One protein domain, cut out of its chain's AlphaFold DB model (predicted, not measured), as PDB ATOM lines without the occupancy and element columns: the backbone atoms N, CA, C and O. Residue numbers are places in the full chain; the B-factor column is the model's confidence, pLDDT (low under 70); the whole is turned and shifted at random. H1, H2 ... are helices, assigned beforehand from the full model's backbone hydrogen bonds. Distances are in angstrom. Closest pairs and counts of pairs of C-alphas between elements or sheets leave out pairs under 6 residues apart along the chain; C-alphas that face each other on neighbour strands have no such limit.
ATOM      1  N   ASN A   2     -26.681 -30.182  35.226       34.09
ATOM      2  CA  ASN A   2     -25.899 -29.384  36.201       34.09
ATOM      3  C   ASN A   2     -26.001 -29.834  37.679       34.09
ATOM      4  O   ASN A   2     -25.045 -29.665  38.428       34.09
ATOM      5  N   LYS A   3     -27.098 -30.483  38.102       31.55
ATOM      6  CA  LYS A   3     -27.288 -30.933  39.501       31.55
ATOM      7  C   LYS A   3     -26.375 -32.103  39.930       31.55
ATOM      8  O   LYS A   3     -26.109 -32.262  41.112       31.55
ATOM      9  N   ILE A   4     -25.856 -32.885  38.976       36.38
ATOM     10  CA  ILE A   4     -25.022 -34.084  39.218       36.38
ATOM     11  C   ILE A   4     -23.513 -33.739  39.322       36.38
ATOM     12  O   ILE A   4     -22.734 -34.510  39.881       36.38
ATOM     13  N   LYS A   5     -23.082 -32.571  38.809       44.03
ATOM     14  CA  LYS A   5     -21.696 -32.074  38.950       44.03
ATOM     15  C   LYS A   5     -21.487 -31.330  40.281       44.03
ATOM     16  O   LYS A   5     -20.436 -31.481  40.891       44.03
ATOM     17  N   LEU A   6     -22.517 -30.636  40.781       38.56
ATOM     18  CA  LEU A   6     -22.500 -29.990  42.102       38.56
ATOM     19  C   LEU A   6     -22.379 -31.012  43.244       38.56
ATOM     20  O   LEU A   6     -21.666 -30.760  44.206       38.56
ATOM     21  N   SER A   7     -23.016 -32.183  43.122       41.50
ATOM     22  CA  SER A   7     -22.947 -33.231  44.145       41.50
ATOM     23  C   SER A   7     -21.569 -33.880  44.260       41.50
ATOM     24  O   SER A   7     -21.163 -34.177  45.368       41.50
ATOM     25  N   ALA A   8     -20.817 -34.052  43.167       41.50
ATOM     26  CA  ALA A   8     -19.438 -34.560  43.225       41.50
ATOM     27  C   ALA A   8     -18.476 -33.535  43.845       41.50
ATOM     28  O   ALA A   8     -17.588 -33.902  44.612       41.50
ATOM     29  N   LEU A   9     -18.692 -32.248  43.553       39.84
ATOM     30  CA  LEU A   9     -17.953 -31.145  44.158       39.84
ATOM     31  C   LEU A   9     -18.253 -31.055  45.664       39.84
ATOM     32  O   LEU A   9     -17.327 -31.019  46.459       39.84
ATOM     33  N   LEU A  10     -19.533 -31.118  46.058       42.69
ATOM     34  CA  LEU A  10     -19.984 -31.153  47.456       42.69
ATOM     35  C   LEU A  10     -19.504 -32.402  48.198       42.69
ATOM     36  O   LEU A  10     -19.053 -32.275  49.326       42.69
ATOM     37  N   LEU A  11     -19.549 -33.587  47.577       44.78
ATOM     38  CA  LEU A  11     -19.026 -34.823  48.168       44.78
ATOM     39  C   LEU A  11     -17.524 -34.693  48.417       44.78
ATOM     40  O   LEU A  11     -17.044 -35.075  49.472       44.78
ATOM     41  N   SER A  12     -16.792 -34.092  47.478       42.53
ATOM     42  CA  SER A  12     -15.356 -33.872  47.629       42.53
ATOM     43  C   SER A  12     -15.032 -32.783  48.654       42.53
ATOM     44  O   SER A  12     -14.098 -32.944  49.425       42.53
ATOM     45  N   PHE A  13     -15.821 -31.707  48.728       46.41
ATOM     46  CA  PHE A  13     -15.704 -30.692  49.781       46.41
ATOM     47  C   PHE A  13     -16.086 -31.238  51.166       46.41
ATOM     48  O   PHE A  13     -15.468 -30.836  52.142       46.41
ATOM     49  N   LEU A  14     -17.042 -32.167  51.266       47.91
ATOM     50  CA  LEU A  14     -17.372 -32.889  52.503       47.91
ATOM     51  C   LEU A  14     -16.251 -33.859  52.903       47.91
ATOM     52  O   LEU A  14     -15.881 -33.920  54.069       47.91
ATOM     53  N   LEU A  15     -15.666 -34.560  51.929       47.59
ATOM     54  CA  LEU A  15     -14.512 -35.449  52.101       47.59
ATOM     55  C   LEU A  15     -13.249 -34.680  52.545       47.59
ATOM     56  O   LEU A  15     -12.536 -35.127  53.439       47.59
ATOM     57  N   ILE A  16     -13.007 -33.491  51.984       45.53
ATOM     58  CA  ILE A  16     -11.915 -32.585  52.385       45.53
ATOM     59  C   ILE A  16     -12.240 -31.877  53.714       45.53
ATOM     60  O   ILE A  16     -11.353 -31.688  54.540       45.53
ATOM     61  N   GLY A  17     -13.504 -31.523  53.960       42.44
ATOM     62  CA  GLY A  17     -13.973 -30.934  55.219       42.44
ATOM     63  C   GLY A  17     -13.828 -31.888  56.406       42.44
ATOM     64  O   GLY A  17     -13.444 -31.454  57.489       42.44
ATOM     65  N   GLY A  18     -14.016 -33.195  56.183       41.25
ATOM     66  CA  GLY A  18     -13.709 -34.250  57.157       41.25
ATOM     67  C   GLY A  18     -12.212 -34.437  57.439       41.25
ATOM     68  O   GLY A  18     -11.859 -35.030  58.449       41.25
ATOM     69  N   CYS A  19     -11.327 -33.886  56.599       44.97
ATOM     70  CA  CYS A  19      -9.882 -33.846  56.843       44.97
ATOM     71  C   CYS A  19      -9.441 -32.589  57.625       44.97
ATOM     72  O   CYS A  19      -8.242 -32.393  57.841       44.97
ATOM     73  N   SER A  20     -10.372 -31.711  58.031       38.56
ATOM     74  CA  SER A  20     -10.043 -30.508  58.805       38.56
ATOM     75  C   SER A  20      -9.895 -30.821  60.303       38.56
ATOM     76  O   SER A  20     -10.845 -30.843  61.071       38.56
ATOM     77  N   ASN A  21      -8.648 -31.103  60.678       41.56
ATOM     78  CA  ASN A  21      -7.993 -30.998  61.991       41.56
ATOM     79  C   ASN A  21      -8.588 -31.592  63.289       41.56
ATOM     80  O   ASN A  21      -7.799 -31.684  64.225       41.56
ATOM     81  N   GLU A  22      -9.846 -32.033  63.414       39.31
ATOM     82  CA  GLU A  22     -10.386 -32.401  64.752       39.31
ATOM     83  C   GLU A  22     -11.306 -33.640  64.831       39.31
ATOM     84  O   GLU A  22     -11.829 -33.935  65.902       39.31
ATOM     85  N   GLY A  23     -11.469 -34.429  63.763       41.03
ATOM     86  CA  GLY A  23     -12.171 -35.723  63.841       41.03
ATOM     87  C   GLY A  23     -11.211 -36.892  64.097       41.03
ATOM     88  O   GLY A  23     -10.504 -37.295  63.178       41.03
ATOM     89  N   ASP A  24     -11.157 -37.412  65.326       46.19
ATOM     90  CA  ASP A  24     -10.563 -38.708  65.723       46.19
ATOM     91  C   ASP A  24      -9.152 -39.059  65.208       46.19
ATOM     92  O   ASP A  24      -8.790 -40.227  65.015       46.19
ATOM     93  N   ARG A  25      -8.274 -38.067  65.039       54.03
ATOM     94  CA  ARG A  25      -6.846 -38.337  64.843       54.03
ATOM     95  C   ARG A  25      -6.215 -38.693  66.186       54.03
ATOM     96  O   ARG A  25      -5.761 -37.808  66.903       54.03
ATOM     97  N   ILE A  26      -6.188 -39.983  66.522       58.44
ATOM     98  CA  ILE A  26      -5.471 -40.489  67.698       58.44
ATOM     99  C   ILE A  26      -4.032 -40.837  67.277       58.44
ATOM    100  O   ILE A  26      -3.859 -41.859  66.612       58.44
ATOM    101  N   PRO A  27      -3.018 -40.017  67.610       54.94
ATOM    102  CA  PRO A  27      -1.650 -40.219  67.130       54.94
ATOM    103  C   PRO A  27      -1.002 -41.471  67.742       54.94
ATOM    104  O   PRO A  27      -1.222 -41.760  68.920       54.94
ATOM    105  N   GLY A  28      -0.166 -42.173  66.973       59.19
ATOM    106  CA  GLY A  28       0.634 -43.316  67.426       59.19
ATOM    107  C   GLY A  28      -0.104 -44.658  67.464       59.19
ATOM    108  O   GLY A  28       0.427 -45.619  68.022       59.19
ATOM    109  N   LYS A  29      -1.316 -44.742  66.899       66.06
ATOM    110  CA  LYS A  29      -2.146 -45.962  66.928       66.06
ATOM    111  C   LYS A  29      -2.282 -46.641  65.572       66.06
ATOM    112  O   LYS A  29      -2.684 -47.804  65.526       66.06
ATOM    113  N   CYS A  30      -1.950 -45.965  64.471       75.94
ATOM    114  CA  CYS A  30      -1.950 -46.548  63.124       75.94
ATOM    115  C   CYS A  30      -3.283 -47.224  62.741       75.94
ATOM    116  O   CYS A  30      -3.315 -48.241  62.045       75.94
ATOM    117  N   GLY A  31      -4.401 -46.688  63.244       71.69
ATOM    118  CA  GLY A  31      -5.737 -47.249  63.041       71.69
ATOM    119  C   GLY A  31      -5.993 -48.597  63.715       71.69
ATOM    120  O   GLY A  31      -6.931 -49.286  63.322       71.69
ATOM    121  N   VAL A  32      -5.188 -48.989  64.704       81.00
ATOM    122  CA  VAL A  32      -5.340 -50.222  65.491       81.00
ATOM    123  C   VAL A  32      -5.738 -49.881  66.931       81.00
ATOM    124  O   VAL A  32      -5.309 -48.869  67.484       81.00
ATOM    125  N   SER A  33      -6.572 -50.715  67.554       74.56
ATOM    126  CA  SER A  33      -6.999 -50.520  68.944       74.56
ATOM    127  C   SER A  33      -5.841 -50.733  69.922       74.56
ATOM    128  O   SER A  33      -5.114 -51.720  69.827       74.56
ATOM    129  N   GLU A  34      -5.722 -49.867  70.933       68.00
ATOM    130  CA  GLU A  34      -4.787 -50.072  72.053       68.00
ATOM    131  C   GLU A  34      -5.142 -51.301  72.891       68.00
ATOM    132  O   GLU A  34      -4.254 -51.997  73.373       68.00
ATOM    133  N   SER A  35      -6.438 -51.582  73.056       65.50
ATOM    134  CA  SER A  35      -6.896 -52.741  73.826       65.50
ATOM    135  C   SER A  35      -6.674 -54.059  73.086       65.50
ATOM    136  O   SER A  35      -6.567 -55.109  73.718       65.50
ATOM    137  N   ASN A  36      -6.594 -54.024  71.750       72.31
ATOM    138  CA  ASN A  36      -6.425 -55.216  70.930       72.31
ATOM    139  C   ASN A  36      -5.636 -54.914  69.639       72.31
ATOM    140  O   ASN A  36      -6.196 -54.334  68.702       72.31
ATOM    141  N   PRO A  37      -4.389 -55.411  69.514       79.69
ATOM    142  CA  PRO A  37      -3.525 -55.142  68.363       79.69
ATOM    143  C   PRO A  37      -3.985 -55.808  67.054       79.69
ATOM    144  O   PRO A  37      -3.377 -55.576  66.013       79.69
ATOM    145  N   ASN A  38      -5.025 -56.648  67.085       81.19
ATOM    146  CA  ASN A  38      -5.604 -57.310  65.908       81.19
ATOM    147  C   ASN A  38      -6.901 -56.634  65.422       81.19
ATOM    148  O   ASN A  38      -7.488 -57.070  64.427       81.19
ATOM    149  N   LYS A  39      -7.365 -55.590  66.122       80.25
ATOM    150  CA  LYS A  39      -8.619 -54.883  65.839       80.25
ATOM    151  C   LYS A  39      -8.341 -53.510  65.235       80.25
ATOM    152  O   LYS A  39      -7.596 -52.721  65.810       80.25
ATOM    153  N   VAL A  40      -8.981 -53.206  64.110       80.69
ATOM    154  CA  VAL A  40      -8.923 -51.893  63.458       80.69
ATOM    155  C   VAL A  40      -9.975 -50.960  64.062       80.69
ATOM    156  O   VAL A  40     -11.127 -51.346  64.278       80.69
ATOM    157  N   THR A  41      -9.575 -49.725  64.349       76.50
ATOM    158  CA  THR A  41     -10.458 -48.652  64.827       76.50
ATOM    159  C   THR A  41     -11.061 -47.910  63.640       76.50
ATOM    160  O   THR A  41     -10.321 -47.487  62.749       76.50
ATOM    161  N   GLY A  42     -12.386 -47.734  63.631       74.31
ATOM    162  CA  GLY A  42     -13.085 -46.967  62.596       74.31
ATOM    163  C   GLY A  42     -12.654 -45.499  62.575       74.31
ATOM    164  O   GLY A  42     -12.148 -44.994  63.573       74.31
ATOM    165  N   PHE A  43     -12.817 -44.839  61.423       71.75
ATOM    166  CA  PHE A  43     -12.560 -43.401  61.240       71.75
ATOM    167  C   PHE A  43     -11.155 -42.909  61.636       71.75
ATOM    168  O   PHE A  43     -10.951 -41.722  61.858       71.75
ATOM    169  N   ASN A  44     -10.149 -43.789  61.668       76.81
ATOM    170  CA  ASN A  44      -8.771 -43.373  61.909       76.81
ATOM    171  C   ASN A  44      -8.069 -42.957  60.604       76.81
ATOM    172  O   ASN A  44      -7.944 -43.760  59.674       76.81
ATOM    173  N   PHE A  45      -7.545 -41.734  60.581       78.56
ATOM    174  CA  PHE A  45      -6.925 -41.099  59.414       78.56
ATOM    175  C   PHE A  45      -5.381 -41.118  59.411       78.56
ATOM    176  O   PHE A  45      -4.765 -40.535  58.523       78.56
ATOM    177  N   GLU A  46      -4.738 -41.767  60.387       82.25
ATOM    178  CA  GLU A  46      -3.276 -41.761  60.548       82.25
ATOM    179  C   GLU A  46      -2.564 -42.629  59.491       82.25
ATOM    180  O   GLU A  46      -3.000 -43.750  59.181       82.25
ATOM    181  N   LEU A  47      -1.439 -42.133  58.963       85.38
ATOM    182  CA  LEU A  47      -0.547 -42.890  58.084       85.38
ATOM    183  C   LEU A  47       0.450 -43.741  58.884       85.38
ATOM    184  O   LEU A  47       1.195 -43.247  59.729       85.38
ATOM    185  N   CYS A  48       0.500 -45.034  58.562       87.44
ATOM    186  CA  CYS A  48       1.350 -46.004  59.252       87.44
ATOM    187  C   CYS A  48       2.737 -46.096  58.616       87.44
ATOM    188  O   CYS A  48       2.890 -45.837  57.421       87.44
ATOM    189  N   LYS A  49       3.743 -46.550  59.370       86.12
ATOM    190  CA  LYS A  49       5.101 -46.770  58.836       86.12
ATOM    191  C   LYS A  49       5.148 -47.727  57.640       86.12
ATOM    192  O   LYS A  49       6.036 -47.620  56.803       86.12
ATOM    193  N   GLU A  50       4.203 -48.664  57.552       87.88
ATOM    194  CA  GLU A  50       4.117 -49.643  56.467       87.88
ATOM    195  C   GLU A  50       3.463 -49.083  55.190       87.88
ATOM    196  O   GLU A  50       3.353 -49.809  54.198       87.88
ATOM    197  N   ASN A  51       3.050 -47.810  55.189       87.56
ATOM    198  CA  ASN A  51       2.392 -47.159  54.061       87.56
ATOM    199  C   ASN A  51       3.264 -47.204  52.792       87.56
ATOM    200  O   ASN A  51       4.294 -46.532  52.680       87.56
ATOM    201  N   LYS A  52       2.803 -47.968  51.793       83.94
ATOM    202  CA  LYS A  52       3.521 -48.184  50.532       83.94
ATOM    203  C   LYS A  52       3.528 -46.956  49.623       83.94
ATOM    204  O   LYS A  52       4.526 -46.730  48.941       83.94
ATOM    205  N   SER A  53       2.468 -46.144  49.640       85.19
ATOM    206  CA  SER A  53       2.397 -44.870  48.903       85.19
ATOM    207  C   SER A  53       3.453 -43.887  49.407       85.19
ATOM    208  O   SER A  53       4.240 -43.353  48.619       85.19
ATOM    209  N   ALA A  54       3.519 -43.708  50.729       87.44
ATOM    210  CA  ALA A  54       4.492 -42.840  51.380       87.44
ATOM    211  C   ALA A  54       5.930 -43.328  51.143       87.44
ATOM    212  O   ALA A  54       6.802 -42.527  50.797       87.44
ATOM    213  N   LEU A  55       6.170 -44.642  51.243       86.75
ATOM    214  CA  LEU A  55       7.472 -45.250  50.963       86.75
ATOM    215  C   LEU A  55       7.909 -45.030  49.509       86.75
ATOM    216  O   LEU A  55       9.008 -44.529  49.276       86.75
ATOM    217  N   MET A  56       7.057 -45.343  48.527       85.31
ATOM    218  CA  MET A  56       7.380 -45.154  47.106       85.31
ATOM    219  C   MET A  56       7.611 -43.682  46.755       85.31
ATOM    220  O   MET A  56       8.561 -43.367  46.036       85.31
ATOM    221  N   THR A  57       6.779 -42.776  47.266       85.94
ATOM    222  CA  THR A  57       6.917 -41.337  46.993       85.94
ATOM    223  C   THR A  57       8.195 -40.784  47.623       85.94
ATOM    224  O   THR A  57       8.935 -40.071  46.953       85.94
ATOM    225  N   THR A  58       8.517 -41.170  48.862       88.19
ATOM    226  CA  THR A  58       9.743 -40.734  49.561       88.19
ATOM    227  C   THR A  58      11.003 -41.329  48.937       88.19
ATOM    228  O   THR A  58      12.020 -40.647  48.839       88.19
ATOM    229  N   THR A  59      10.940 -42.569  48.450       86.00
ATOM    230  CA  THR A  59      12.060 -43.208  47.739       86.00
ATOM    231  C   THR A  59      12.360 -42.491  46.421       86.00
ATOM    232  O   THR A  59      13.518 -42.252  46.112       86.00
ATOM    233  N   ASN A  60      11.337 -42.098  45.655       82.31
ATOM    234  CA  ASN A  60      11.544 -41.426  44.365       82.31
ATOM    235  C   ASN A  60      11.799 -39.913  44.486       82.31
ATOM    236  O   ASN A  60      12.450 -39.332  43.621       82.31
ATOM    237  N   MET A  61      11.242 -39.264  45.512       83.50
ATOM    238  CA  MET A  61      11.300 -37.817  45.724       83.50
ATOM    239  C   MET A  61      11.374 -37.519  47.223       83.50
ATOM    240  O   MET A  61      10.347 -37.272  47.856       83.50
ATOM    241  N   LYS A  62      12.576 -37.517  47.807       85.38
ATOM    242  CA  LYS A  62      12.751 -37.440  49.271       85.38
ATOM    243  C   LYS A  62      12.011 -36.262  49.917       85.38
ATOM    244  O   LYS A  62      11.172 -36.472  50.791       85.38
ATOM    245  N   GLY A  63      12.277 -35.039  49.456       83.44
ATOM    246  CA  GLY A  63      11.695 -33.827  50.044       83.44
ATOM    247  C   GLY A  63      10.171 -33.760  49.901       83.44
ATOM    248  O   GLY A  63       9.458 -33.483  50.862       83.44
ATOM    249  N   ALA A  64       9.648 -34.079  48.713       83.75
ATOM    250  CA  ALA A  64       8.210 -34.035  48.459       83.75
ATOM    251  C   ALA A  64       7.452 -35.190  49.132       83.75
ATOM    252  O   ALA A  64       6.385 -34.968  49.699       83.75
ATOM    253  N   GLY A  65       8.015 -36.400  49.120       85.88
ATOM    254  CA  GLY A  65       7.432 -37.576  49.759       85.88
ATOM    255  C   GLY A  65       7.341 -37.430  51.272       85.88
ATOM    256  O   GLY A  65       6.267 -37.635  51.830       85.88
ATOM    257  N   LYS A  66       8.405 -36.951  51.926       87.44
ATOM    258  CA  LYS A  66       8.382 -36.683  53.370       87.44
ATOM    259  C   LYS A  66       7.401 -35.565  53.732       87.44
ATOM    260  O   LYS A  66       6.628 -35.694  54.676       87.44
ATOM    261  N   GLN A  67       7.372 -34.484  52.947       87.69
ATOM    262  CA  GLN A  67       6.467 -33.351  53.166       87.69
ATOM    263  C   GLN A  67       4.985 -33.690  52.913       87.69
ATOM    264  O   GLN A  67       4.112 -32.972  53.412       87.69
ATOM    265  N   ALA A  68       4.700 -34.745  52.143       86.06
ATOM    266  CA  ALA A  68       3.353 -35.259  51.912       86.06
ATOM    267  C   ALA A  68       2.817 -36.114  53.072       86.06
ATOM    268  O   ALA A  68       1.642 -36.469  53.066       86.06
ATOM    269  N   ILE A  69       3.641 -36.424  54.075       87.00
ATOM    270  CA  ILE A  69       3.213 -37.126  55.284       87.00
ATOM    271  C   ILE A  69       2.899 -36.086  56.373       87.00
ATOM    272  O   ILE A  69       3.709 -35.188  56.629       87.00
ATOM    273  N   PRO A  70       1.746 -36.170  57.059       85.44
ATOM    274  CA  PRO A  70       1.465 -35.308  58.199       85.44
ATOM    275  C   PRO A  70       2.498 -35.494  59.329       85.44
ATOM    276  O   PRO A  70       2.733 -36.605  59.786       85.44
ATOM    277  N   LYS A  71       3.054 -34.398  59.866       80.88
ATOM    278  CA  LYS A  71       4.137 -34.430  60.882       80.88
ATOM    279  C   LYS A  71       3.839 -35.203  62.179       80.88
ATOM    280  O   LYS A  71       4.767 -35.519  62.912       80.88
ATOM    281  N   GLY A  72       2.564 -35.423  62.498       76.19
ATOM    282  CA  GLY A  72       2.121 -36.139  63.698       76.19
ATOM    283  C   GLY A  72       1.900 -37.641  63.502       76.19
ATOM    284  O   GLY A  72       1.488 -38.289  64.456       76.19
ATOM    285  N   ASP A  73       2.122 -38.173  62.297       82.56
ATOM    286  CA  ASP A  73       1.890 -39.586  61.976       82.56
ATOM    287  C   ASP A  73       3.160 -40.429  62.180       82.56
ATOM    288  O   ASP A  73       4.267 -39.957  61.896       82.56
ATOM    289  N   GLU A  74       3.012 -41.701  62.584       82.25
ATOM    290  CA  GLU A  74       4.138 -42.652  62.734       82.25
ATOM    291  C   GLU A  74       4.998 -42.736  61.455       82.25
ATOM    292  O   GLU A  74       6.227 -42.835  61.522       82.25
ATOM    293  N   ALA A  75       4.373 -42.630  60.276       85.75
ATOM    294  CA  ALA A  75       5.056 -42.695  58.985       85.75
ATOM    295  C   ALA A  75       6.108 -41.591  58.756       85.75
ATOM    296  O   ALA A  75       7.060 -41.824  58.011       85.75
ATOM    297  N   TYR A  76       5.960 -40.407  59.363       86.88
ATOM    298  CA  TYR A  76       6.751 -39.221  58.996       86.88
ATOM    299  C   TYR A  76       8.260 -39.412  59.209       86.88
ATOM    300  O   TYR A  76       9.064 -38.962  58.391       86.88
ATOM    301  N   TYR A  77       8.644 -40.113  60.279       85.00
ATOM    302  CA  TYR A  77      10.041 -40.471  60.550       85.00
ATOM    303  C   TYR A  77      10.357 -41.901  60.100       85.00
ATOM    304  O   TYR A  77      11.356 -42.134  59.422       85.00
ATOM    305  N   ALA A  78       9.459 -42.847  60.390       86.50
ATOM    306  CA  ALA A  78       9.725 -44.269  60.205       86.50
ATOM    307  C   ALA A  78       9.956 -44.679  58.740       86.50
ATOM    308  O   ALA A  78      10.709 -45.616  58.483       86.50
ATOM    309  N   VAL A  79       9.333 -43.994  57.773       88.56
ATOM    310  CA  VAL A  79       9.531 -44.293  56.344       88.56
ATOM    311  C   VAL A  79      10.953 -43.954  55.900       88.56
ATOM    312  O   VAL A  79      11.581 -44.754  55.209       88.56
ATOM    313  N   GLN A  80      11.479 -42.794  56.305       88.94
ATOM    314  CA  GLN A  80      12.850 -42.415  55.960       88.94
ATOM    315  C   GLN A  80      13.857 -43.308  56.691       88.94
ATOM    316  O   GLN A  80      14.795 -43.782  56.058       88.94
ATOM    317  N   ASP A  81      13.611 -43.631  57.964       88.69
ATOM    318  CA  ASP A  81      14.445 -44.576  58.712       88.69
ATOM    319  C   ASP A  81      14.475 -45.958  58.035       88.69
ATOM    320  O   ASP A  81      15.522 -46.596  57.963       88.69
ATOM    321  N   ALA A  82      13.345 -46.438  57.505       86.56
ATOM    322  CA  ALA A  82      13.288 -47.710  56.784       86.56
ATOM    323  C   ALA A  82      14.127 -47.692  55.494       86.56
ATOM    324  O   ALA A  82      14.790 -48.683  55.194       86.56
ATOM    325  N   ILE A  83      14.130 -46.573  54.761       87.31
ATOM    326  CA  ILE A  83      14.962 -46.390  53.561       87.31
ATOM    327  C   ILE A  83      16.441 -46.320  53.945       87.31
ATOM    328  O   ILE A  83      17.260 -47.001  53.337       87.31
ATOM    329  N   ASP A  84      16.789 -45.538  54.967       88.25
ATOM    330  CA  ASP A  84      18.179 -45.336  55.388       88.25
ATOM    331  C   ASP A  84      18.824 -46.619  55.937       88.25
ATOM    332  O   ASP A  84      20.037 -46.807  55.802       88.25
ATOM    333  N   ASN A  85      18.013 -47.509  56.521       88.31
ATOM    334  CA  ASN A  85      18.438 -48.808  57.045       88.31
ATOM    335  C   ASN A  85      18.545 -49.913  55.973       88.31
ATOM    336  O   ASN A  85      19.174 -50.939  56.245       88.31
ATOM    337  N   ASP A  86      17.970 -49.735  54.775       87.69
ATOM    338  CA  ASP A  86      18.102 -50.672  53.650       87.69
ATOM    339  C   ASP A  86      19.079 -50.134  52.585       87.69
ATOM    340  O   ASP A  86      18.745 -49.195  51.857       87.69
ATOM    341  N   PRO A  87      20.272 -50.743  52.417       85.38
ATOM    342  CA  PRO A  87      21.272 -50.271  51.460       85.38
ATOM    343  C   PRO A  87      20.760 -50.152  50.019       85.38
ATOM    344  O   PRO A  87      21.180 -49.247  49.299       85.38
ATOM    345  N   ALA A  88      19.860 -51.045  49.590       84.00
ATOM    346  CA  ALA A  88      19.323 -51.032  48.230       84.00
ATOM    347  C   ALA A  88      18.339 -49.873  48.023       84.00
ATOM    348  O   ALA A  88      18.467 -49.121  47.057       84.00
ATOM    349  N   SER A  89      17.392 -49.694  48.949       83.56
ATOM    350  CA  SER A  89      16.435 -48.582  48.908       83.56
ATOM    351  C   SER A  89      17.115 -47.224  49.049       83.56
ATOM    352  O   SER A  89      16.729 -46.276  48.366       83.56
ATOM    353  N   LYS A  90      18.153 -47.123  49.883       87.06
ATOM    354  CA  LYS A  90      18.947 -45.901  50.019       87.06
ATOM    355  C   LYS A  90      19.658 -45.529  48.721       87.06
ATOM    356  O   LYS A  90      19.552 -44.389  48.279       87.06
ATOM    357  N   LEU A  91      20.334 -46.489  48.087       86.62
ATOM    358  CA  LEU A  91      21.014 -46.264  46.810       86.62
ATOM    359  C   LEU A  91      20.016 -45.871  45.711       86.62
ATOM    360  O   LEU A  91      20.258 -44.921  44.970       86.62
ATOM    361  N   LEU A  92      18.851 -46.526  45.672       85.81
ATOM    362  CA  LEU A  92      17.759 -46.156  44.772       85.81
ATOM    363  C   LEU A  92      17.267 -44.721  45.027       85.81
ATOM    364  O   LEU A  92      17.042 -43.983  44.072       85.81
ATOM    365  N   GLN A  93      17.119 -44.308  46.292       88.50
ATOM    366  CA  GLN A  93      16.712 -42.945  46.648       88.50
ATOM    367  C   GLN A  93      17.774 -41.911  46.245       88.50
ATOM    368  O   GLN A  93      17.428 -40.832  45.761       88.50
ATOM    369  N   GLU A  94      19.061 -42.216  46.408       86.31
ATOM    370  CA  GLU A  94      20.161 -41.349  45.967       86.31
ATOM    371  C   GLU A  94      20.166 -41.178  44.437       86.31
ATOM    372  O   GLU A  94      20.183 -40.044  43.947       86.31
ATOM    373  N   GLU A  95      20.051 -42.269  43.675       84.12
ATOM    374  CA  GLU A  95      19.958 -42.236  42.206       84.12
ATOM    375  C   GLU A  95      18.698 -41.509  41.714       84.12
ATOM    376  O   GLU A  95      18.763 -40.682  40.792       84.12
ATOM    377  N   ALA A  96      17.550 -41.773  42.340       81.38
ATOM    378  CA  ALA A  96      16.283 -41.140  41.996       81.38
ATOM    379  C   ALA A  96      16.307 -39.637  42.291       81.38
ATOM    380  O   ALA A  96      15.891 -38.854  41.438       81.38
ATOM    381  N   ASN A  97      16.844 -39.206  43.437       80.44
ATOM    382  CA  ASN A  97      16.969 -37.785  43.779       80.44
ATOM    383  C   ASN A  97      17.926 -37.047  42.831       80.44
ATOM    384  O   ASN A  97      17.630 -35.929  42.412       80.44
ATOM    385  N   LEU A  98      19.045 -37.665  42.439       79.94
ATOM    386  CA  LEU A  98      19.960 -37.085  41.449       79.94
ATOM    387  C   LEU A  98      19.273 -36.919  40.089       79.94
ATOM    388  O   LEU A  98      19.329 -35.846  39.482       79.94
ATOM    389  N   THR A  99      18.581 -37.961  39.633       78.25
ATOM    390  CA  THR A  99      17.880 -37.966  38.342       78.25
ATOM    391  C   THR A  99      16.714 -36.980  38.331       78.25
ATOM    392  O   THR A  99      16.544 -36.225  37.372       78.25
ATOM    393  N   THR A 100      15.922 -36.941  39.402       73.31
ATOM    394  CA  THR A 100      14.790 -36.017  39.534       73.31
ATOM    395  C   THR A 100      15.257 -34.579  39.690       73.31
ATOM    396  O   THR A 100      14.679 -33.723  39.034       73.31
ATOM    397  N   SER A 101      16.318 -34.290  40.448       72.75
ATOM    398  CA  SER A 101      16.867 -32.931  40.567       72.75
ATOM    399  C   SER A 101      17.441 -32.424  39.236       72.75
ATOM    400  O   SER A 101      17.147 -31.299  38.821       72.75
ATOM    401  N   ALA A 102      18.174 -33.271  38.502       74.50
ATOM    402  CA  ALA A 102      18.666 -32.942  37.162       74.50
ATOM    403  C   ALA A 102      17.513 -32.728  36.163       74.50
ATOM    404  O   ALA A 102      17.510 -31.754  35.404       74.50
ATOM    405  N   GLY A 103      16.500 -33.600  36.198       73.06
ATOM    406  CA  GLY A 103      15.279 -33.456  35.408       73.06
ATOM    407  C   GLY A 103      14.516 -32.172  35.744       73.06
ATOM    408  O   GLY A 103      14.124 -31.443  34.832       73.06
ATOM    409  N   ARG A 104      14.373 -31.856  37.037       74.38
ATOM    410  CA  ARG A 104      13.745 -30.639  37.583       74.38
ATOM    411  C   ARG A 104      14.413 -29.380  37.096       74.38
ATOM    412  O   ARG A 104      13.739 -28.499  36.569       74.38
ATOM    413  N   PHE A 105      15.732 -29.321  37.196       77.44
ATOM    414  CA  PHE A 105      16.495 -28.207  36.660       77.44
ATOM    415  C   PHE A 105      16.235 -28.015  35.157       77.44
ATOM    416  O   PHE A 105      15.948 -26.900  34.712       77.44
ATOM    417  N   ALA A 106      16.273 -29.101  34.378       76.81
ATOM    418  CA  ALA A 106      16.074 -29.047  32.933       76.81
ATOM    419  C   ALA A 106      14.659 -28.582  32.547       76.81
ATOM    420  O   ALA A 106      14.522 -27.654  31.743       76.81
ATOM    421  N   TYR A 107      13.601 -29.165  33.123       75.69
ATOM    422  CA  TYR A 107      12.241 -28.763  32.763       75.69
ATOM    423  C   TYR A 107      11.862 -27.400  33.351       75.69
ATOM    424  O   TYR A 107      11.229 -26.628  32.640       75.69
ATOM    425  N   ASN A 108      12.271 -27.041  34.575       79.56
ATOM    426  CA  ASN A 108      11.991 -25.709  35.127       79.56
ATOM    427  C   ASN A 108      12.644 -24.618  34.282       79.56
ATOM    428  O   ASN A 108      12.002 -23.617  33.980       79.56
ATOM    429  N   SER A 109      13.872 -24.842  33.809       80.44
ATOM    430  CA  SER A 109      14.537 -23.930  32.870       80.44
ATOM    431  C   SER A 109      13.719 -23.739  31.587       80.44
ATOM    432  O   SER A 109      13.518 -22.611  31.136       80.44
ATOM    433  N   ILE A 110      13.180 -24.827  31.027       81.00
ATOM    434  CA  ILE A 110      12.306 -24.789  29.845       81.00
ATOM    435  C   ILE A 110      10.988 -24.054  30.149       81.00
ATOM    436  O   ILE A 110      10.558 -23.213  29.360       81.00
ATOM    437  N   ILE A 111      10.361 -24.319  31.295       82.00
ATOM    438  CA  ILE A 111       9.117 -23.672  31.738       82.00
ATOM    439  C   ILE A 111       9.331 -22.177  31.948       82.00
ATOM    440  O   ILE A 111       8.483 -21.396  31.524       82.00
ATOM    441  N   TYR A 112      10.444 -21.754  32.547       81.81
ATOM    442  CA  TYR A 112      10.753 -20.336  32.718       81.81
ATOM    443  C   TYR A 112      10.943 -19.639  31.369       81.81
ATOM    444  O   TYR A 112      10.385 -18.561  31.163       81.81
ATOM    445  N   LEU A 113      11.642 -20.269  30.418       82.56
ATOM    446  CA  LEU A 113      11.786 -19.740  29.058       82.56
ATOM    447  C   LEU A 113      10.432 -19.615  28.342       82.56
ATOM    448  O   LEU A 113      10.127 -18.557  27.784       82.56
ATOM    449  N   PHE A 114       9.589 -20.650  28.403       80.88
ATOM    450  CA  PHE A 114       8.231 -20.589  27.855       80.88
ATOM    451  C   PHE A 114       7.376 -19.539  28.562       80.88
ATOM    452  O   PHE A 114       6.681 -18.778  27.896       80.88
ATOM    453  N   GLY A 115       7.441 -19.462  29.889       83.06
ATOM    454  CA  GLY A 115       6.685 -18.513  30.697       83.06
ATOM    455  C   GLY A 115       7.026 -17.067  30.354       83.06
ATOM    456  O   GLY A 115       6.117 -16.268  30.144       83.06
ATOM    457  N   ILE A 116       8.313 -16.741  30.200       84.06
ATOM    458  CA  ILE A 116       8.766 -15.414  29.753       84.06
ATOM    459  C   ILE A 116       8.234 -15.108  28.347       84.06
ATOM    460  O   ILE A 116       7.674 -14.034  28.124       84.06
ATOM    461  N   GLY A 117       8.350 -16.053  27.406       82.56
ATOM    462  CA  GLY A 117       7.833 -15.885  26.044       82.56
ATOM    463  C   GLY A 117       6.316 -15.668  26.000       82.56
ATOM    464  O   GLY A 117       5.837 -14.764  25.312       82.56
ATOM    465  N   ILE A 118       5.563 -16.442  26.787       84.56
ATOM    466  CA  ILE A 118       4.109 -16.310  26.925       84.56
ATOM    467  C   ILE A 118       3.758 -14.957  27.551       84.56
ATOM    468  O   ILE A 118       2.874 -14.289  27.040       84.56
ATOM    469  N   LEU A 119       4.450 -14.505  28.599       83.31
ATOM    470  CA  LEU A 119       4.178 -13.215  29.245       83.31
ATOM    471  C   LEU A 119       4.402 -12.026  28.302       83.31
ATOM    472  O   LEU A 119       3.566 -11.120  28.254       83.31
ATOM    473  N   ILE A 120       5.489 -12.044  27.521       83.44
ATOM    474  CA  ILE A 120       5.758 -11.030  26.487       83.44
ATOM    475  C   ILE A 120       4.627 -11.029  25.450       83.44
ATOM    476  O   ILE A 120       4.100  -9.969  25.100       83.44
ATOM    477  N   TRP A 121       4.211 -12.214  24.999       82.19
ATOM    478  CA  TRP A 121       3.097 -12.371  24.068       82.19
ATOM    479  C   TRP A 121       1.760 -11.893  24.652       82.19
ATOM    480  O   TRP A 121       1.039 -11.153  23.988       82.19
ATOM    481  N   THR A 122       1.436 -12.257  25.891       79.62
ATOM    482  CA  THR A 122       0.214 -11.869  26.609       79.62
ATOM    483  C   THR A 122       0.131 -10.359  26.765       79.62
ATOM    484  O   THR A 122      -0.906  -9.766  26.459       79.62
ATOM    485  N   TYR A 123       1.234  -9.717  27.161       79.50
ATOM    486  CA  TYR A 123       1.323  -8.262  27.232       79.50
ATOM    487  C   TYR A 123       1.058  -7.624  25.862       79.50
ATOM    488  O   TYR A 123       0.196  -6.753  25.742       79.50
ATOM    489  N   PHE A 124       1.720  -8.102  24.805       79.88
ATOM    490  CA  PHE A 124       1.513  -7.585  23.451       79.88
ATOM    491  C   PHE A 124       0.076  -7.822  22.943       79.88
ATOM    492  O   PHE A 124      -0.556  -6.919  22.396       79.88
ATOM    493  N   ARG A 125      -0.505  -9.003  23.175       77.81
ATOM    494  CA  ARG A 125      -1.852  -9.370  22.711       77.81
ATOM    495  C   ARG A 125      -2.951  -8.576  23.417       77.81
ATOM    496  O   ARG A 125      -3.828  -8.046  22.736       77.81
ATOM    497  N   ILE A 126      -2.908  -8.487  24.747       73.88
ATOM    498  CA  ILE A 126      -3.949  -7.816  25.544       73.88
ATOM    499  C   ILE A 126      -3.786  -6.293  25.476       73.88
ATOM    500  O   ILE A 126      -4.766  -5.577  25.274       73.88
ATOM    501  N   VAL A 127      -2.564  -5.774  25.640       72.38
ATOM    502  CA  VAL A 127      -2.333  -4.327  25.791       72.38
ATOM    503  C   VAL A 127      -2.170  -3.623  24.448       72.38
ATOM    504  O   VAL A 127      -2.685  -2.516  24.300       72.38
ATOM    505  N   VAL A 128      -1.490  -4.237  23.472       70.00
ATOM    506  CA  VAL A 128      -1.185  -3.593  22.182       70.00
ATOM    507  C   VAL A 128      -2.228  -3.948  21.125       70.00
ATOM    508  O   VAL A 128      -2.810  -3.046  20.530       70.00
ATOM    509  N   ILE A 129      -2.512  -5.236  20.906       68.12
ATOM    510  CA  ILE A 129      -3.408  -5.656  19.817       68.12
ATOM    511  C   ILE A 129      -4.881  -5.454  20.190       68.12
ATOM    512  O   ILE A 129      -5.578  -4.717  19.504       68.12
ATOM    513  N   SER A 130      -5.358  -6.052  21.285       66.56
ATOM    514  CA  SER A 130      -6.790  -6.048  21.626       66.56
ATOM    515  C   SER A 130      -7.360  -4.651  21.882       66.56
ATOM    516  O   SER A 130      -8.526  -4.410  21.573       66.56
ATOM    517  N   LYS A 131      -6.563  -3.731  22.448       66.56
ATOM    518  CA  LYS A 131      -6.971  -2.329  22.634       66.56
ATOM    519  C   LYS A 131      -6.985  -1.548  21.318       66.56
ATOM    520  O   LYS A 131      -7.830  -0.675  21.159       66.56
ATOM    521  N   ALA A 132      -6.081  -1.861  20.389       55.72
ATOM    522  CA  ALA A 132      -6.032  -1.224  19.076       55.72
ATOM    523  C   ALA A 132      -7.140  -1.721  18.128       55.72
ATOM    524  O   ALA A 132      -7.577  -0.962  17.270       55.72
ATOM    525  N   THR A 133      -7.607  -2.966  18.285       57.47
ATOM    526  CA  THR A 133      -8.607  -3.597  17.401       57.47
ATOM    527  C   THR A 133     -10.032  -3.655  17.965       57.47
ATOM    528  O   THR A 133     -10.914  -4.128  17.256       57.47
ATOM    529  N   GLN A 134     -10.271  -3.181  19.198       62.78
ATOM    530  CA  GLN A 134     -11.582  -3.203  19.882       62.78
ATOM    531  C   GLN A 134     -12.284  -4.572  19.804       62.78
ATOM    532  O   GLN A 134     -13.438  -4.693  19.402       62.78
ATOM    533  N   GLU A 135     -11.565  -5.639  20.166       66.75
ATOM    534  CA  GLU A 135     -12.148  -6.984  20.183       66.75
ATOM    535  C   GLU A 135     -13.220  -7.109  21.278       66.75
ATOM    536  O   GLU A 135     -12.918  -7.044  22.475       66.75
ATOM    537  N   HIS A 136     -14.464  -7.338  20.857       68.12
ATOM    538  CA  HIS A 136     -15.584  -7.656  21.739       68.12
ATOM    539  C   HIS A 136     -15.716  -9.163  21.973       68.12
ATOM    540  O   HIS A 136     -15.246  -9.979  21.169       68.12
ATOM    541  N   ASP A 137     -16.326  -9.522  23.101       64.44
ATOM    542  CA  ASP A 137     -16.703 -10.900  23.392       64.44
ATOM    543  C   ASP A 137     -17.621 -11.445  22.280       64.44
ATOM    544  O   ASP A 137     -18.424 -10.719  21.692       64.44
ATOM    545  N   ARG A 138     -17.470 -12.730  21.947       64.50
ATOM    546  CA  ARG A 138     -18.290 -13.384  20.916       64.50
ATOM    547  C   ARG A 138     -19.720 -13.648  21.383       64.50
ATOM    548  O   ARG A 138     -20.589 -13.815  20.530       64.50
ATOM    549  N   ASN A 139     -19.938 -13.724  22.694       64.62
ATOM    550  CA  ASN A 139     -21.187 -14.172  23.298       64.62
ATOM    551  C   ASN A 139     -21.977 -13.030  23.965       64.62
ATOM    552  O   ASN A 139     -23.170 -13.198  24.210       64.62
ATOM    553  N   GLU A 140     -21.351 -11.872  24.221       63.84
ATOM    554  CA  GLU A 140     -21.979 -10.701  24.854       63.84
ATOM    555  C   GLU A 140     -21.604  -9.390  24.137       63.84
ATOM    556  O   GLU A 140     -20.435  -9.006  24.062       63.84
ATOM    557  N   GLU A 141     -22.606  -8.668  23.620       60.38
ATOM    558  CA  GLU A 141     -22.396  -7.370  22.967       60.38
ATOM    559  C   GLU A 141     -21.936  -6.298  23.971       60.38
ATOM    560  O   GLU A 141     -22.521  -6.117  25.038       60.38
ATOM    561  N   GLY A 142     -20.890  -5.546  23.611       65.88
ATOM    562  CA  GLY A 142     -20.381  -4.419  24.403       65.88
ATOM    563  C   GLY A 142     -19.373  -4.781  25.499       65.88
ATOM    564  O   GLY A 142     -18.825  -3.880  26.135       65.88
ATOM    565  N   VAL A 143     -19.060  -6.066  25.694       67.44
ATOM    566  CA  VAL A 143     -18.037  -6.522  26.649       67.44
ATOM    567  C   VAL A 143     -16.692  -6.687  25.936       67.44
ATOM    568  O   VAL A 143     -16.626  -7.183  24.812       67.44
ATOM    569  N   ASN A 144     -15.598  -6.232  26.557       68.94
ATOM    570  CA  ASN A 144     -14.246  -6.458  26.031       68.94
ATOM    571  C   ASN A 144     -13.906  -7.950  26.095       68.94
ATOM    572  O   ASN A 144     -14.065  -8.568  27.146       68.94
ATOM    573  N   ARG A 145     -13.337  -8.497  25.015       70.00
ATOM    574  CA  ARG A 145     -12.993  -9.924  24.910       70.00
ATOM    575  C   ARG A 145     -12.077 -10.440  26.028       70.00
ATOM    576  O   ARG A 145     -12.171 -11.594  26.426       70.00
ATOM    577  N   TYR A 146     -11.182  -9.591  26.536       71.06
ATOM    578  CA  TYR A 146     -10.322  -9.910  27.679       71.06
ATOM    579  C   TYR A 146     -10.733  -9.045  28.874       71.06
ATOM    580  O   TYR A 146     -10.557  -7.825  28.864       71.06
ATOM    581  N   GLY A 147     -11.299  -9.686  29.899       65.50
ATOM    582  CA  GLY A 147     -11.694  -9.036  31.149       65.50
ATOM    583  C   GLY A 147     -10.513  -8.739  32.080       65.50
ATOM    584  O   GLY A 147      -9.370  -9.113  31.817       65.50
ATOM    585  N   LEU A 148     -10.798  -8.109  33.227       67.12
ATOM    586  CA  LEU A 148      -9.794  -7.765  34.250       67.12
ATOM    587  C   LEU A 148      -9.003  -8.998  34.742       67.12
ATOM    588  O   LEU A 148      -7.812  -8.906  35.033       67.12
ATOM    589  N   LEU A 149      -9.643 -10.172  34.752       65.19
ATOM    590  CA  LEU A 149      -9.025 -11.455  35.101       65.19
ATOM    591  C   LEU A 149      -7.855 -11.831  34.175       65.19
ATOM    592  O   LEU A 149      -6.853 -12.350  34.659       65.19
ATOM    593  N   GLY A 150      -7.913 -11.491  32.882       67.00
ATOM    594  CA  GLY A 150      -6.817 -11.739  31.936       67.00
ATOM    595  C   GLY A 150      -5.528 -10.979  32.262       67.00
ATOM    596  O   GLY A 150      -4.446 -11.415  31.876       67.00
ATOM    597  N   LEU A 151      -5.627  -9.880  33.016       69.06
ATOM    598  CA  LEU A 151      -4.481  -9.100  33.494       69.06
ATOM    599  C   LEU A 151      -4.017  -9.525  34.898       69.06
ATOM    600  O   LEU A 151      -2.837  -9.392  35.214       69.06
ATOM    601  N   CYS A 152      -4.919 -10.046  35.735       72.12
ATOM    602  CA  CYS A 152      -4.620 -10.412  37.125       72.12
ATOM    603  C   CYS A 152      -4.115 -11.852  37.310       72.12
ATOM    604  O   CYS A 152      -3.443 -12.132  38.301       72.12
ATOM    605  N   MET A 153      -4.411 -12.767  36.383       79.25
ATOM    606  CA  MET A 153      -4.032 -14.184  36.491       79.25
ATOM    607  C   MET A 153      -2.560 -14.501  36.155       79.25
ATOM    608  O   MET A 153      -2.002 -15.378  36.818       79.25
ATOM    609  N   PRO A 154      -1.871 -13.791  35.237       83.00
ATOM    610  CA  PRO A 154      -0.445 -14.022  35.002       83.00
ATOM    611  C   PRO A 154       0.445 -13.829  36.248       83.00
ATOM    612  O   PRO A 154       1.299 -14.684  36.479       83.00
ATOM    613  N   PRO A 155       0.235 -12.817  37.120       82.31
ATOM    614  CA  PRO A 155       0.894 -12.745  38.430       82.31
ATOM    615  C   PRO A 155       0.700 -13.989  39.310       82.31
ATOM    616  O   PRO A 155       1.646 -14.432  39.959       82.31
ATOM    617  N   VAL A 156      -0.497 -14.587  39.308       82.75
ATOM    618  CA  VAL A 156      -0.781 -15.837  40.039       82.75
ATOM    619  C   VAL A 156      -0.024 -17.010  39.413       82.75
ATOM    620  O   VAL A 156       0.551 -17.823  40.132       82.75
ATOM    621  N   GLY A 157       0.037 -17.079  38.080       84.38
ATOM    622  CA  GLY A 157       0.850 -18.063  37.362       84.38
ATOM    623  C   GLY A 157       2.341 -17.942  37.687       84.38
ATOM    624  O   GLY A 157       2.983 -18.949  37.965       84.38
ATOM    625  N   ILE A 158       2.880 -16.720  37.735       85.44
ATOM    626  CA  ILE A 158       4.271 -16.460  38.141       85.44
ATOM    627  C   ILE A 158       4.497 -16.929  39.578       85.44
ATOM    628  O   ILE A 158       5.470 -17.632  39.831       85.44
ATOM    629  N   PHE A 159       3.586 -16.599  40.500       87.06
ATOM    630  CA  PHE A 159       3.669 -17.043  41.892       87.06
ATOM    631  C   PHE A 159       3.728 -18.571  42.010       87.06
ATOM    632  O   PHE A 159       4.561 -19.088  42.747       87.06
ATOM    633  N   MET A 160       2.915 -19.301  41.240       86.75
ATOM    634  CA  MET A 160       2.933 -20.772  41.225       86.75
ATOM    635  C   MET A 160       4.265 -21.360  40.730       86.75
ATOM    636  O   MET A 160       4.618 -22.475  41.114       86.75
ATOM    637  N   LEU A 161       5.017 -20.621  39.911       85.69
ATOM    638  CA  LEU A 161       6.321 -21.032  39.385       85.69
ATOM    639  C   LEU A 161       7.508 -20.562  40.243       85.69
ATOM    640  O   LEU A 161       8.649 -20.901  39.927       85.69
ATOM    641  N   LEU A 162       7.279 -19.780  41.305       86.19
ATOM    642  CA  LEU A 162       8.351 -19.347  42.201       86.19
ATOM    643  C   LEU A 162       8.946 -20.533  42.972       86.19
ATOM    644  O   LEU A 162       8.218 -21.483  43.282       86.19
ATOM    645  N   PRO A 163      10.248 -20.471  43.314       85.19
ATOM    646  CA  PRO A 163      10.886 -21.499  44.118       85.19
ATOM    647  C   PRO A 163      10.264 -21.563  45.517       85.19
ATOM    648  O   PRO A 163       9.946 -20.539  46.127       85.19
ATOM    649  N   TRP A 164      10.107 -22.776  46.037       87.06
ATOM    650  CA  TRP A 164       9.632 -23.045  47.388       87.06
ATOM    651  C   TRP A 164      10.797 -23.512  48.260       87.06
ATOM    652  O   TRP A 164      11.368 -24.566  48.016       87.06
ATOM    653  N   VAL A 165      11.125 -22.742  49.299       84.06
ATOM    654  CA  VAL A 165      12.348 -22.934  50.109       84.06
ATOM    655  C   VAL A 165      12.081 -23.377  51.555       84.06
ATOM    656  O   VAL A 165      12.988 -23.379  52.382       84.06
ATOM    657  N   TRP A 166      10.837 -23.720  51.901       81.69
ATOM    658  CA  TRP A 166      10.442 -24.037  53.281       81.69
ATOM    659  C   TRP A 166      10.091 -25.519  53.484       81.69
ATOM    660  O   TRP A 166       9.490 -26.150  52.617       81.69
ATOM    661  N   GLY A 167      10.354 -26.053  54.681       81.00
ATOM    662  CA  GLY A 167      10.030 -27.445  55.033       81.00
ATOM    663  C   GLY A 167      10.903 -28.477  54.310       81.00
ATOM    664  O   GLY A 167      11.889 -28.107  53.682       81.00
ATOM    665  N   ASP A 168      10.530 -29.761  54.381       80.69
ATOM    666  CA  ASP A 168      11.321 -30.856  53.789       80.69
ATOM    667  C   ASP A 168      11.346 -30.778  52.250       80.69
ATOM    668  O   ASP A 168      12.325 -31.152  51.613       80.69
ATOM    669  N   LEU A 169      10.294 -30.229  51.628       81.38
ATOM    670  CA  LEU A 169      10.275 -29.968  50.183       81.38
ATOM    671  C   LEU A 169      11.318 -28.914  49.775       81.38
ATOM    672  O   LEU A 169      11.863 -28.995  48.679       81.38
ATOM    673  N   GLY A 170      11.600 -27.947  50.654       71.62
ATOM    674  CA  GLY A 170      12.572 -26.879  50.416       71.62
ATOM    675  C   GLY A 170      14.035 -27.326  50.450       71.62
ATOM    676  O   GLY A 170      14.911 -26.513  50.169       71.62
ATOM    677  N   GLU A 171      14.309 -28.595  50.776       76.38
ATOM    678  CA  GLU A 171      15.645 -29.191  50.638       76.38
ATOM    679  C   GLU A 171      16.049 -29.364  49.161       76.38
ATOM    680  O   GLU A 171      17.241 -29.379  48.852       76.38
ATOM    681  N   ASP A 172      15.082 -29.447  48.236       73.81
ATOM    682  CA  ASP A 172      15.346 -29.393  46.796       73.81
ATOM    683  C   ASP A 172      15.292 -27.943  46.297       73.81
ATOM    684  O   ASP A 172      14.235 -27.311  46.246       73.81
ATOM    685  N   ALA A 173      16.445 -27.426  45.866       69.75
ATOM    686  CA  ALA A 173      16.596 -26.059  45.370       69.75
ATOM    687  C   ALA A 173      15.753 -25.749  44.117       69.75
ATOM    688  O   ALA A 173      15.550 -24.578  43.795       69.75
ATOM    689  N   ASN A 174      15.265 -26.776  43.411       76.06
ATOM    690  CA  ASN A 174      14.460 -26.628  42.200       76.06
ATOM    691  C   ASN A 174      12.949 -26.789  42.441       76.06
ATOM    692  O   ASN A 174      12.184 -26.770  41.476       76.06
ATOM    693  N   SER A 175      12.488 -26.958  43.682       82.81
ATOM    694  CA  SER A 175      11.057 -27.124  43.949       82.81
ATOM    695  C   SER A 175      10.272 -25.813  43.879       82.81
ATOM    696  O   SER A 175      10.802 -24.744  44.164       82.81
ATOM    697  N   THR A 176       8.990 -25.883  43.504       86.88
ATOM    698  CA  THR A 176       8.138 -24.699  43.254       86.88
ATOM    699  C   THR A 176       6.879 -24.651  44.125       86.88
ATOM    700  O   THR A 176       6.465 -25.647  44.727       86.88
ATOM    701  N   VAL A 177       6.213 -23.492  44.171       87.06
ATOM    702  CA  VAL A 177       4.912 -23.330  44.850       87.06
ATOM    703  C   VAL A 177       3.854 -24.297  44.287       87.06
ATOM    704  O   VAL A 177       3.096 -24.892  45.054       87.06
ATOM    705  N   ALA A 178       3.823 -24.516  42.970       86.06
ATOM    706  CA  ALA A 178       2.932 -25.486  42.329       86.06
ATOM    707  C   ALA A 178       3.143 -26.911  42.866       86.06
ATOM    708  O   ALA A 178       2.179 -27.614  43.180       86.06
ATOM    709  N   GLU A 179       4.399 -27.328  43.027       86.38
ATOM    710  CA  GLU A 179       4.736 -28.632  43.605       86.38
ATOM    711  C   GLU A 179       4.289 -28.736  45.064       86.38
ATOM    712  O   GLU A 179       3.770 -29.775  45.474       86.38
ATOM    713  N   ARG A 180       4.392 -27.654  45.849       87.12
ATOM    714  CA  ARG A 180       3.886 -27.622  47.231       87.12
ATOM    715  C   ARG A 180       2.372 -27.845  47.301       87.12
ATOM    716  O   ARG A 180       1.904 -28.570  48.188       87.12
ATOM    717  N   VAL A 181       1.607 -27.253  46.381       84.62
ATOM    718  CA  VAL A 181       0.152 -27.461  46.286       84.62
ATOM    719  C   VAL A 181      -0.150 -28.935  46.013       84.62
ATOM    720  O   VAL A 181      -0.911 -29.547  46.758       84.62
ATOM    721  N   PHE A 182       0.506 -29.543  45.022       84.69
ATOM    722  CA  PHE A 182       0.292 -30.955  44.680       84.69
ATOM    723  C   PHE A 182       0.823 -31.938  45.736       84.69
ATOM    724  O   PHE A 182       0.221 -32.985  45.950       84.69
ATOM    725  N   THR A 183       1.868 -31.570  46.477       86.31
ATOM    726  CA  THR A 183       2.328 -32.316  47.662       86.31
ATOM    727  C   THR A 183       1.236 -32.356  48.739       86.31
ATOM    728  O   THR A 183       1.009 -33.383  49.370       86.31
ATOM    729  N   THR A 184       0.502 -31.251  48.922       84.06
ATOM    730  CA  THR A 184      -0.645 -31.189  49.852       84.06
ATOM    731  C   THR A 184      -1.815 -32.044  49.367       84.06
ATOM    732  O   THR A 184      -2.476 -32.692  50.171       84.06
ATOM    733  N   VAL A 185      -2.054 -32.080  48.055       83.00
ATOM    734  CA  VAL A 185      -3.073 -32.950  47.446       83.00
ATOM    735  C   VAL A 185      -2.772 -34.420  47.706       83.00
ATOM    736  O   VAL A 185      -3.680 -35.167  48.064       83.00
ATOM    737  N   LEU A 186      -1.507 -34.823  47.564       84.69
ATOM    738  CA  LEU A 186      -1.069 -36.190  47.840       84.69
ATOM    739  C   LEU A 186      -1.280 -36.553  49.316       84.69
ATOM    740  O   LEU A 186      -1.867 -37.589  49.606       84.69
ATOM    741  N   MET A 187      -0.922 -35.642  50.228       86.44
ATOM    742  CA  MET A 187      -1.193 -35.789  51.663       86.44
ATOM    743  C   MET A 187      -2.685 -36.011  51.946       86.44
ATOM    744  O   MET A 187      -3.046 -36.930  52.674       86.44
ATOM    745  N   TRP A 188      -3.571 -35.196  51.366       83.88
ATOM    746  CA  TRP A 188      -5.016 -35.361  51.556       83.88
ATOM    747  C   TRP A 188      -5.545 -36.662  50.963       83.88
ATOM    748  O   TRP A 188      -6.438 -37.260  51.553       83.88
ATOM    749  N   SER A 189      -4.996 -37.119  49.835       84.38
ATOM    750  CA  SER A 189      -5.391 -38.401  49.250       84.38
ATOM    751  C   SER A 189      -5.068 -39.578  50.175       84.38
ATOM    752  O   SER A 189      -5.945 -40.402  50.434       84.38
ATOM    753  N   ASP A 190      -3.852 -39.616  50.728       85.88
ATOM    754  CA  ASP A 190      -3.386 -40.720  51.578       85.88
ATOM    755  C   ASP A 190      -4.135 -40.753  52.922       85.88
ATOM    756  O   ASP A 190      -4.504 -41.822  53.417       85.88
ATOM    757  N   VAL A 191      -4.414 -39.580  53.501       83.50
ATOM    758  CA  VAL A 191      -5.186 -39.431  54.748       83.50
ATOM    759  C   VAL A 191      -6.637 -39.876  54.548       83.50
ATOM    760  O   VAL A 191      -7.175 -40.660  55.334       83.50
ATOM    761  N   LEU A 192      -7.273 -39.421  53.468       80.44
ATOM    762  CA  LEU A 192      -8.654 -39.769  53.138       80.44
ATOM    763  C   LEU A 192      -8.820 -41.272  52.872       80.44
ATOM    764  O   LEU A 192      -9.809 -41.885  53.279       80.44
ATOM    765  N   GLU A 193      -7.834 -41.877  52.215       86.06
ATOM    766  CA  GLU A 193      -7.767 -43.317  52.024       86.06
ATOM    767  C   GLU A 193      -7.657 -44.073  53.358       86.06
ATOM    768  O   GLU A 193      -8.411 -45.025  53.570       86.06
ATOM    769  N   ALA A 194      -6.766 -43.646  54.266       84.31
ATOM    770  CA  ALA A 194      -6.637 -44.234  55.606       84.31
ATOM    771  C   ALA A 194      -7.982 -44.265  56.339       84.31
ATOM    772  O   ALA A 194      -8.386 -45.326  56.819       84.31
ATOM    773  N   GLY A 195      -8.691 -43.134  56.372       78.06
ATOM    774  CA  GLY A 195     -10.004 -43.033  57.012       78.06
ATOM    775  C   GLY A 195     -11.037 -43.975  56.393       78.06
ATOM    776  O   GLY A 195     -11.726 -44.700  57.110       78.06
ATOM    777  N   GLY A 196     -11.103 -44.030  55.060       79.19
ATOM    778  CA  GLY A 196     -12.022 -44.923  54.352       79.19
ATOM    779  C   GLY A 196     -11.746 -46.407  54.603       79.19
ATOM    780  O   GLY A 196     -12.677 -47.163  54.886       79.19
ATOM    781  N   ILE A 197     -10.477 -46.827  54.555       84.81
ATOM    782  CA  ILE A 197     -10.076 -48.211  54.849       84.81
ATOM    783  C   ILE A 197     -10.392 -48.566  56.308       84.81
ATOM    784  O   ILE A 197     -10.960 -49.630  56.557       84.81
ATOM    785  N   SER A 198     -10.067 -47.684  57.263       80.88
ATOM    786  CA  SER A 198     -10.373 -47.866  58.690       80.88
ATOM    787  C   SER A 198     -11.847 -48.165  58.921       80.88
ATOM    788  O   SER A 198     -12.182 -49.160  59.562       80.88
ATOM    789  N   SER A 199     -12.735 -47.324  58.384       77.62
ATOM    790  CA  SER A 199     -14.177 -47.466  58.594       77.62
ATOM    791  C   SER A 199     -14.731 -48.729  57.939       77.62
ATOM    792  O   SER A 199     -15.526 -49.436  58.556       77.62
ATOM    793  N   LEU A 200     -14.272 -49.064  56.727       79.06
ATOM    794  CA  LEU A 200     -14.678 -50.298  56.048       79.06
ATOM    795  C   LEU A 200     -14.245 -51.545  56.823       79.06
ATOM    796  O   LEU A 200     -15.055 -52.445  57.029       79.06
ATOM    797  N   ILE A 201     -12.986 -51.617  57.261       83.38
ATOM    798  CA  ILE A 201     -12.471 -52.791  57.975       83.38
ATOM    799  C   ILE A 201     -13.095 -52.910  59.367       83.38
ATOM    800  O   ILE A 201     -13.486 -54.010  59.755       83.38
ATOM    801  N   ALA A 202     -13.231 -51.805  60.105       75.75
ATOM    802  CA  ALA A 202     -13.858 -51.816  61.424       75.75
ATOM    803  C   ALA A 202     -15.300 -52.342  61.356       75.75
ATOM    804  O   ALA A 202     -15.667 -53.199  62.162       75.75
ATOM    805  N   TRP A 203     -16.073 -51.917  60.349       71.38
ATOM    806  CA  TRP A 203     -17.418 -52.443  60.100       71.38
ATOM    807  C   TRP A 203     -17.409 -53.958  59.833       71.38
ATOM    808  O   TRP A 203     -18.217 -54.696  60.395       71.38
ATOM    809  N   GLN A 204     -16.449 -54.453  59.046       73.81
ATOM    810  CA  GLN A 204     -16.323 -55.891  58.768       73.81
ATOM    811  C   GLN A 204     -15.940 -56.717  60.006       73.81
ATOM    812  O   GLN A 204     -16.421 -57.839  60.156       73.81
ATOM    813  N   GLN A 205     -15.088 -56.186  60.889       71.69
ATOM    814  CA  GLN A 205     -14.621 -56.896  62.087       71.69
ATOM    815  C   GLN A 205     -15.638 -56.897  63.238       71.69
ATOM    816  O   GLN A 205     -15.694 -57.874  63.982       71.69
ATOM    817  N   GLN A 206     -16.403 -55.814  63.413       63.22
ATOM    818  CA  GLN A 206     -17.324 -55.646  64.548       63.22
ATOM    819  C   GLN A 206     -18.731 -56.204  64.273       63.22
ATOM    820  O   GLN A 206     -19.416 -56.607  65.208       63.22
ATOM    821  N   GLY A 207     -19.138 -56.308  63.004       53.19
ATOM    822  CA  GLY A 207     -20.491 -56.725  62.638       53.19
ATOM    823  C   GLY A 207     -21.535 -55.619  62.792       53.19
ATOM    824  O   GLY A 207     -21.209 -54.478  63.096       53.19
TER     825      GLY A 207
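Overview. This is residues 2 to 207 of the 886 residues of an uncharacterized protein of Pseudomonas sp. C 49-2 (UniProt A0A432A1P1). What shape do these atoms make? They make a flat, open frame: the long helix H5 forms one side, H6 folds back beside its later part, and H8 makes a corner with the end of H6 and slants away. H2, H3 and H4 cluster at the first part of H5, H7 packs on H3, and residues 2 to 14, with most of H1, stick out. What is it built of? The printed part has 206 residues with eight named helices, H1 to H8 in order, and no named strand: all helix, loose, with a radius of gyration of the C-alphas of 23.0 A and spans of 75 by 47 by 21 A.

Along the chain. Where is the longest helix? H5, residues 87 to 133, runs 65.0 A from C-alpha 87 at (21.272, -50.271, 51.460). Where are the others? H1 is residues 3 to 17, H2 52 to 60, H3 62 to 67, H4 75 to 85, H6 148 to 161, and H7 168 to 171. H8, residues 177 to 206, runs 43.9 A to C-alpha 206 at (-17.324, -55.646, 64.548).

Arrangement. What touches H5? Its residues 89 to 100 touch H2, about perpendicular at 79 degrees, the closest C-alphas being Thr 59 and Gln 93, 4.8 A apart. What does H8 touch? H6 and H8 touch only at their ends, C-alphas Met 160 and Ala 178 being closest at 4.8 A. Are the helix backbones complete? Every O i to N i+4 pair is within hydrogen-bond range in H2, H3 and H8, against 9 of 11 in H1, 6 of 7 in H4, 40 of 43 in H5 and 7 of 10 in H6; H7 is too short for such a pair.

Size, cuts and confidence. How far does it reach? The two C-alphas farthest apart, Ser 35 and Ala 132, are 75.2 A apart, and the printed part has no cut. Which links are long? H1 to H2 and H5 to H6 are long links. Where is confidence low? Among the 54 residues under 70 are residues 2 to 29 and 129 to 144.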